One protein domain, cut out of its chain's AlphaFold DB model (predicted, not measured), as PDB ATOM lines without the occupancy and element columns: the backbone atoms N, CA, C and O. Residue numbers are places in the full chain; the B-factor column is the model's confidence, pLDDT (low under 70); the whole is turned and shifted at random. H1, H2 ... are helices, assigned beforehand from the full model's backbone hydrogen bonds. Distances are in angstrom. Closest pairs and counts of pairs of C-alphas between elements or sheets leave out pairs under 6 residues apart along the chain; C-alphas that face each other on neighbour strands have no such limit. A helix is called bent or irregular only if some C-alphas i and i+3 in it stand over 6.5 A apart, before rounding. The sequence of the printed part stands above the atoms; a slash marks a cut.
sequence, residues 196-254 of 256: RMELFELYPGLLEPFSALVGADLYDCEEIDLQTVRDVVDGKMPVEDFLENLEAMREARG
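Overview. This is residues 196 to 254 of the 256 residues of an uncharacterized protein of Clostridium paraputrificum (UniProt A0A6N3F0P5). A small helical domain is built round contacts with a sharply kinked helix, H2: H3 packs crosswise on its residues 206 to 213, and residues 239 to 243 of H4 pack on its residues 213 to 217. Short H1 is near H2 and H3, while H4 leads from its contact with H2 toward the opposite end of the domain from H1. The printed part has 59 residues, with four named helices in the order H1, H2, H3, H4 and no named strand, and its class is all helix. It is compact, with a radius of gyration of the C-alphas of 10.9 A, and its C-alphas span 31 by 23 by 19 A.

Along the chain. H1 holds residues 198 to 202, and its C-alpha 198 is at (347.717, 317.672, 373.230). H2, the longest helix by residues, holds residues 204 to 220 and measures 18.0 A from first to last C-alpha. It has a kink of 117 degrees near residue 214 and is irregular, with C-alphas 213 and 216 standing 9.5 A apart. H3 holds residues 226 to 233 and measures 10.5 A. H4 holds residues 239 to 253 and measures 21.2 A, from C-alpha 239 at (362.648, 331.608, 367.397) to C-alpha 253 at (353.352, 318.483, 353.575).

Arrangement. H1 is close to H2 but not clearly touching it, and their closest C-alphas, of Phe 200 and Leu 207, are 5.8 A apart. H1 is also close to H3 but not clearly touching it, with the closest C-alphas, of Leu 199 and Leu 226, 6.9 A apart. H1 and H4 are apart. H2 touches H3 with residues 206 to 213 alone; the closest C-alphas, of Phe 210 and Val 233, are 5.6 A apart, and the lines are about perpendicular at 86 degrees. H2 touches H4 with residues 213 to 217 alone, and H4 touches H2 with residues 239 to 243 alone. Their closest C-alphas, of Leu 213 and Val 239, are 6.7 A apart, and the rough line of H2 and that of H4 run the same way at a steep tilt of 58 degrees. H3 and H4 are close but not clearly touching, with the C-alphas of Val 232 and Val 239 closest at 6.2 A; they run opposite ways at 37 degrees, only just a steep tilt. Each O i to N i+4 pair is within hydrogen-bond range in H1, H3 and H4; in H2 5 of 13 are, beside 8 of 14 O i to N i+3 pairs.

Size, cuts and confidence. The two C-alphas farthest apart are those of Gly 205 and Gly 254, at 31.9 A. The printed part has no cut, and its three links between helices are tight. The mean pLDDT of the printed part is 86.1, and residue 251 and residues 253 to 254 are under 70.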
ATOM      1  N   ARG A 196     343.999 324.201 370.936       75.06
ATOM      2  CA  ARG A 196     344.145 323.045 371.818       75.06
ATOM      3  C   ARG A 196     345.170 322.093 371.220       75.06
ATOM      4  O   ARG A 196     344.914 321.433 370.223       75.06
ATOM      5  N   MET A 197     346.325 321.997 371.865       82.31
ATOM      6  CA  MET A 197     347.369 321.063 371.462       82.31
ATOM      7  C   MET A 197     347.609 320.068 372.590       82.31
ATOM      8  O   MET A 197     347.896 320.469 373.721       82.31
ATOM      9  N   GLU A 198     347.548 318.774 372.269       84.38
ATOM     10  CA  GLU A 198     347.717 317.672 373.230       84.38
ATOM     11  C   GLU A 198     349.001 317.833 374.062       84.38
ATOM     12  O   GLU A 198     349.031 317.599 375.271       84.38
ATOM     13  N   LEU A 199     350.064 318.329 373.429       89.19
ATOM     14  CA  LEU A 199     351.328 318.622 374.090       89.19
ATOM     15  C   LEU A 199     351.179 319.613 375.253       89.19
ATOM     16  O   LEU A 199     351.756 319.395 376.320       89.19
ATOM     17  N   PHE A 200     350.405 320.683 375.080       90.38
ATOM     18  CA  PHE A 200     350.192 321.685 376.125       90.38
ATOM     19  C   PHE A 200     349.161 321.241 377.167       90.38
ATOM     20  O   PHE A 200     349.189 321.742 378.287       90.38
ATOM     21  N   GLU A 201     348.326 320.246 376.873       86.88
ATOM     22  CA  GLU A 201     347.513 319.577 377.899       86.88
ATOM     23  C   GLU A 201     348.374 318.727 378.836       86.88
ATOM     24  O   GLU A 201     348.185 318.742 380.054       86.88
ATOM     25  N   LEU A 202     349.351 318.006 378.279       91.88
ATOM     26  CA  LEU A 202     350.294 317.196 379.053       91.88
ATOM     27  C   LEU A 202     351.325 318.057 379.799       91.88
ATOM     28  O   LEU A 202     351.780 317.683 380.884       91.88
ATOM     29  N   TYR A 203     351.688 319.213 379.236       92.62
ATOM     30  CA  TYR A 203     352.712 320.116 379.766       92.62
ATOM     31  C   TYR A 203     352.240 321.585 379.790       92.62
ATOM     32  O   TYR A 203     352.839 322.438 379.127       92.62
ATOM     33  N   PRO A 204     351.224 321.933 380.603       90.12
ATOM     34  CA  PRO A 204     350.593 323.259 380.578       90.12
ATOM     35  C   PRO A 204     351.544 324.404 380.933       90.12
ATOM     36  O   PRO A 204     351.391 325.520 380.446       90.12
ATOM     37  N   GLY A 205     352.583 324.132 381.731       92.12
ATOM     38  CA  GLY A 205     353.595 325.127 382.095       92.12
ATOM     39  C   GLY A 205     354.461 325.624 380.930       92.12
ATOM     40  O   GLY A 205     355.185 326.599 381.111       92.12
ATOM     41  N   LEU A 206     354.409 324.974 379.760       92.38
ATOM     42  CA  LEU A 206     355.171 325.374 378.572       92.38
ATOM     43  C   LEU A 206     354.384 326.273 377.615       92.38
ATOM     44  O   LEU A 206     355.007 326.953 376.804       92.38
ATOM     45  N   LEU A 207     353.052 326.317 377.719       89.38
ATOM     46  CA  LEU A 207     352.211 327.056 376.775       89.38
ATOM     47  C   LEU A 207     352.498 328.558 376.805       89.38
ATOM     48  O   LEU A 207     352.790 329.138 375.766       89.38
ATOM     49  N   GLU A 208     352.448 329.189 377.984       90.31
ATOM     50  CA  GLU A 208     352.690 330.634 378.098       90.31
ATOM     51  C   GLU A 208     354.091 331.028 377.606       90.31
ATOM     52  O   GLU A 208     354.165 331.858 376.696       90.31
ATOM     53  N   PRO A 209     355.192 330.417 378.099       92.94
ATOM     54  CA  PRO A 209     356.534 330.766 377.635       92.94
ATOM     55  C   PRO A 209     356.725 330.568 376.132       92.94
ATOM     56  O   PRO A 209     357.355 331.398 375.489       92.94
ATOM     57  N   PHE A 210     356.173 329.490 375.572       92.25
ATOM     58  CA  PHE A 210     356.294 329.211 374.147       92.25
ATOM     59  C   PHE A 210     355.477 330.203 373.317       92.25
ATOM     60  O   PHE A 210     356.018 330.846 372.424       92.25
ATOM     61  N   SER A 211     354.203 330.407 373.662       88.81
ATOM     62  CA  SER A 211     353.310 331.345 372.966       88.81
ATOM     63  C   SER A 211     353.818 332.789 372.982       88.81
ATOM     64  O   SER A 211     353.655 333.502 371.998       88.81
ATOM     65  N   ALA A 212     354.488 333.214 374.058       88.00
ATOM     66  CA  ALA A 212     355.093 334.540 374.153       88.00
ATOM     67  C   ALA A 212     356.272 334.737 373.184       88.00
ATOM     68  O   ALA A 212     356.595 335.874 372.847       88.00
ATOM     69  N   LEU A 213     356.911 333.645 372.757       89.38
ATOM     70  CA  LEU A 213     358.004 333.656 371.788       89.38
ATOM     71  C   LEU A 213     357.484 333.532 370.353       89.38
ATOM     72  O   LEU A 213     357.912 334.293 369.495       89.38
ATOM     73  N   VAL A 214     356.559 332.602 370.095       86.31
ATOM     74  CA  VAL A 214     356.095 332.289 368.728       86.31
ATOM     75  C   VAL A 214     354.891 333.115 368.265       86.31
ATOM     76  O   VAL A 214     354.585 333.143 367.078       86.31
ATOM     77  N   GLY A 215     354.180 333.785 369.175       82.25
ATOM     78  CA  GLY A 215     353.013 334.598 368.835       82.25
ATOM     79  C   GLY A 215     351.900 333.788 368.161       82.25
ATOM     80  O   GLY A 215     351.561 332.687 368.604       82.25
ATOM     81  N   ALA A 216     351.313 334.330 367.092       78.25
ATOM     82  CA  ALA A 216     350.196 333.687 366.404       78.25
ATOM     83  C   ALA A 216     350.595 332.485 365.536       78.25
ATOM     84  O   ALA A 216     349.725 331.696 365.178       78.25
ATOM     85  N   ASP A 217     351.885 332.285 365.244       81.88
ATOM     86  CA  ASP A 217     352.348 331.069 364.559       81.88
ATOM     87  C   ASP A 217     352.095 329.801 365.395       81.88
ATOM     88  O   ASP A 217     352.127 328.688 364.868       81.88
ATOM     89  N   LEU A 218     351.745 329.953 366.682       83.81
ATOM     90  CA  LEU A 218     351.219 328.881 367.526       83.81
ATOM     91  C   LEU A 218     350.030 328.142 366.885       83.81
ATOM     92  O   LEU A 218     349.940 326.924 367.022       83.81
ATOM     93  N   TYR A 219     349.140 328.846 366.173       78.62
ATOM     94  CA  TYR A 219     347.966 328.249 365.511       78.62
ATOM     95  C   TYR A 219     348.326 327.311 364.359       78.62
ATOM     96  O   TYR A 219     347.493 326.526 363.916       78.62
ATOM     97  N   ASP A 220     349.578 327.347 363.917       77.44
ATOM     98  CA  ASP A 220     350.093 326.498 362.855       77.44
ATOM     99  C   ASP A 220     350.956 325.336 363.390       77.44
ATOM    100  O   ASP A 220     351.559 324.601 362.608       77.44
ATOM    101  N   CYS A 221     351.066 325.176 364.714       79.06
ATOM    102  CA  CYS A 221     352.006 324.259 365.363       79.06
ATOM    103  C   CYS A 221     351.438 322.855 365.668       79.06
ATOM    104  O   CYS A 221     351.925 322.202 366.588       79.06
ATOM    105  N   GLU A 222     350.444 322.365 364.921       70.50
ATOM    106  CA  GLU A 222     349.660 321.151 365.248       70.50
ATOM    107  C   GLU A 222     350.480 319.928 365.711       70.50
ATOM    108  O   GLU A 222     350.048 319.210 366.610       70.50
ATOM    109  N   GLU A 223     351.670 319.700 365.148       73.12
ATOM    110  CA  GLU A 223     352.495 318.511 365.420       73.12
ATOM    111  C   GLU A 223     353.919 318.838 365.901       73.12
ATOM    112  O   GLU A 223     354.883 318.156 365.540       73.12
ATOM    113  N   ILE A 224     354.085 319.885 366.712       86.75
ATOM    114  CA  ILE A 224     355.384 320.146 367.350       86.75
ATOM    115  C   ILE A 224     355.663 319.124 368.458       86.75
ATOM    116  O   ILE A 224     354.778 318.752 369.230       86.75
ATOM    117  N   ASP A 225     356.913 318.683 368.570       90.44
ATOM    118  CA  ASP A 225     357.334 317.807 369.659       90.44
ATOM    119  C   ASP A 225     357.787 318.592 370.908       90.44
ATOM    120  O   ASP A 225     358.108 319.784 370.873       90.44
ATOM    121  N   LEU A 226     357.842 317.892 372.046       93.19
ATOM    122  CA  LEU A 226     358.208 318.470 373.343       93.19
ATOM    123  C   LEU A 226     359.639 319.003 373.398       93.19
ATOM    124  O   LEU A 226     359.904 319.955 374.134       93.19
ATOM    125  N   GLN A 227     360.566 318.369 372.686       94.81
ATOM    126  CA  GLN A 227     361.962 318.780 372.702       94.81
ATOM    127  C   GLN A 227     362.124 320.106 371.958       94.81
ATOM    128  O   GLN A 227     362.732 321.017 372.510       94.81
ATOM    129  N   THR A 228     361.480 320.251 370.802       93.06
ATOM    130  CA  THR A 228     361.435 321.492 370.023       93.06
ATOM    131  C   THR A 228     360.862 322.648 370.846       93.06
ATOM    132  O   THR A 228     361.501 323.691 370.969       93.06
ATOM    133  N   VAL A 229     359.719 322.445 371.516       93.50
ATOM    134  CA  VAL A 229     359.131 323.457 372.421       93.50
ATOM    135  C   VAL A 229     360.112 323.871 373.514       93.50
ATOM    136  O   VAL A 229     360.280 325.059 373.785       93.50
ATOM    137  N   ARG A 230     360.776 322.902 374.153       95.50
ATOM    138  CA  ARG A 230     361.759 323.183 375.207       95.50
ATOM    139  C   ARG A 230     362.978 323.915 374.679       95.50
ATOM    140  O   ARG A 230     363.470 324.802 375.361       95.50
ATOM    141  N   ASP A 231     363.465 323.559 373.499       96.25
ATOM    142  CA  ASP A 231     364.645 324.191 372.923       96.25
ATOM    143  C   ASP A 231     364.374 325.653 372.561       96.25
ATOM    144  O   ASP A 231     365.239 326.495 372.811       96.25
ATOM    145  N   VAL A 232     363.167 325.978 372.092       95.88
ATOM    146  CA  VAL A 232     362.723 327.368 371.895       95.88
ATOM    147  C   VAL A 232     362.603 328.104 373.235       95.88
ATOM    148  O   VAL A 232     363.206 329.161 373.414       95.88
ATOM    149  N   VAL A 233     361.890 327.534 374.213       96.12
ATOM    150  CA  VAL A 233     361.668 328.171 375.531       96.12
ATOM    151  C   VAL A 233     362.973 328.385 376.308       96.12
ATOM    152  O   VAL A 233     363.145 329.416 376.957       96.12
ATOM    153  N   ASP A 234     363.905 327.437 376.233       96.19
ATOM    154  CA  ASP A 234     365.207 327.503 376.905       96.19
ATOM    155  C   ASP A 234     366.234 328.361 376.134       96.19
ATOM    156  O   ASP A 234     367.368 328.518 376.599       96.19
ATOM    157  N   GLY A 235     365.888 328.876 374.947       92.81
ATOM    158  CA  GLY A 235     366.786 329.662 374.092       92.81
ATOM    159  C   GLY A 235     367.934 328.856 373.470       92.81
ATOM    160  O   GLY A 235     368.980 329.414 373.140       92.81
ATOM    161  N   LYS A 236     367.771 327.536 373.339       96.12
ATOM    162  CA  LYS A 236     368.703 326.638 372.629       96.12
ATOM    163  C   LYS A 236     368.452 326.625 371.122       96.12
ATOM    164  O   LYS A 236     369.359 326.278 370.370       96.12
ATOM    165  N   MET A 237     367.245 326.998 370.708       94.44
ATOM    166  CA  MET A 237     366.841 327.234 369.329       94.44
ATOM    167  C   MET A 237     366.345 328.684 369.218       94.44
ATOM    168  O   MET A 237     365.445 329.058 369.973       94.44
ATOM    169  N   PRO A 238     366.924 329.510 368.327       94.69
ATOM    170  CA  PRO A 238     366.358 330.811 367.985       94.69
ATOM    171  C   PRO A 238     364.915 330.669 367.491       94.69
ATOM    172  O   PRO A 238     364.579 329.698 366.812       94.69
ATOM    173  N   VAL A 239     364.056 331.633 367.827       91.12
ATOM    174  CA  VAL A 239     362.648 331.608 367.397       91.12
ATOM    175  C   VAL A 239     362.565 331.699 365.879       91.12
ATOM    176  O   VAL A 239     361.757 331.014 365.267       91.12
ATOM    177  N   GLU A 240     363.437 332.493 365.270       89.50
ATOM    178  CA  GLU A 240     363.528 332.660 363.825       89.50
ATOM    179  C   GLU A 240     363.818 331.319 363.139       89.50
ATOM    180  O   GLU A 240     363.077 330.922 362.245       89.50
ATOM    181  N   ASP A 241     364.802 330.563 363.639       91.06
ATOM    182  CA  ASP A 241     365.124 329.223 363.135       91.06
ATOM    183  C   ASP A 241     363.936 328.257 363.306       91.06
ATOM    184  O   ASP A 241     363.674 327.415 362.447       91.06
ATOM    185  N   PHE A 242     363.198 328.352 364.418       91.06
ATOM    186  CA  PHE A 242     361.981 327.563 364.621       91.06
ATOM    187  C   PHE A 242     360.903 327.907 363.586       91.06
ATOM    188  O   PHE A 242     360.318 326.998 363.002       91.06
ATOM    189  N   LEU A 243     360.654 329.194 363.339       86.62
ATOM    190  CA  LEU A 243     359.648 329.654 362.383       86.62
ATOM    191  C   LEU A 243     360.017 329.270 360.943       86.62
ATOM    192  O   LEU A 243     359.148 328.812 360.201       86.62
ATOM    193  N   GLU A 244     361.297 329.356 360.574       84.94
ATOM    194  CA  GLU A 244     361.802 328.866 359.284       84.94
ATOM    195  C   GLU A 244     361.603 327.348 359.139       84.94
ATOM    196  O   GLU A 244     361.142 326.866 358.102       84.94
ATOM    197  N   ASN A 245     361.890 326.574 360.193       85.62
ATOM    198  CA  ASN A 245     361.651 325.128 360.194       85.62
ATOM    199  C   ASN A 245     360.158 324.795 360.096       85.62
ATOM    200  O   ASN A 245     359.780 323.873 359.372       85.62
ATOM    201  N   LEU A 246     359.309 325.543 360.803       83.88
ATOM    202  CA  LEU A 246     357.860 325.391 360.750       83.88
ATOM    203  C   LEU A 246     357.348 325.648 359.328       83.88
ATOM    204  O   LEU A 246     356.532 324.879 358.824       83.88
ATOM    205  N   GLU A 247     357.870 326.666 358.644       77.19
ATOM    206  CA  GLU A 247     357.562 326.943 357.240       77.19
ATOM    207  C   GLU A 247     358.020 325.810 356.310       77.19
ATOM    208  O   GLU A 247     357.213 325.290 355.537       77.19
ATOM    209  N   ALA A 248     359.251 325.319 356.461       78.31
ATOM    210  CA  ALA A 248     359.751 324.189 355.677       78.31
ATOM    211  C   ALA A 248     358.935 322.897 355.895       78.31
ATOM    212  O   ALA A 248     358.693 322.132 354.955       78.31
ATOM    213  N   MET A 249     358.473 322.639 357.125       76.25
ATOM    214  CA  MET A 249     357.595 321.502 357.427       76.25
ATOM    215  C   MET A 249     356.232 321.631 356.742       76.25
ATOM    216  O   MET A 249     355.689 320.616 356.298       76.25
ATOM    217  N   ARG A 250     355.695 322.852 356.622       70.88
ATOM    218  CA  ARG A 250     354.453 323.126 355.882       70.88
ATOM    219  C   ARG A 250     354.639 322.858 354.383       70.88
ATOM    220  O   ARG A 250     353.807 322.166 353.796       70.88
ATOM    221  N   GLU A 251     355.735 323.332 353.782       69.50
ATOM    222  CA  GLU A 251     356.039 323.092 352.355       69.50
ATOM    223  C   GLU A 251     356.140 321.593 352.052       69.50
ATOM    224  O   GLU A 251     355.558 321.090 351.091       69.50
ATOM    225  N   ALA A 252     356.835 320.842 352.909       73.06
ATOM    226  CA  ALA A 252     357.025 319.405 352.723       73.06
ATOM    227  C   ALA A 252     355.713 318.597 352.775       73.06
ATOM    228  O   ALA A 252     355.635 317.516 352.186       73.06
ATOM    229  N   ARG A 253     354.686 319.104 353.470       68.44
ATOM    230  CA  ARG A 253     353.352 318.483 353.575       68.44
ATOM    231  C   ARG A 253     352.434 318.834 352.402       68.44
ATOM    232  O   ARG A 253     351.425 318.162 352.209       68.44
ATOM    233  N   GLY A 254     352.797 319.832 351.595       60.47
ATOM    234  CA  GLY A 254     351.918 320.398 350.571       60.47
ATOM    235  C   GLY A 254     350.802 321.267 351.155       60.47
ATOM    236  O   GLY A 254     349.853 321.601 350.445       60.47
TER     237      GLY A 254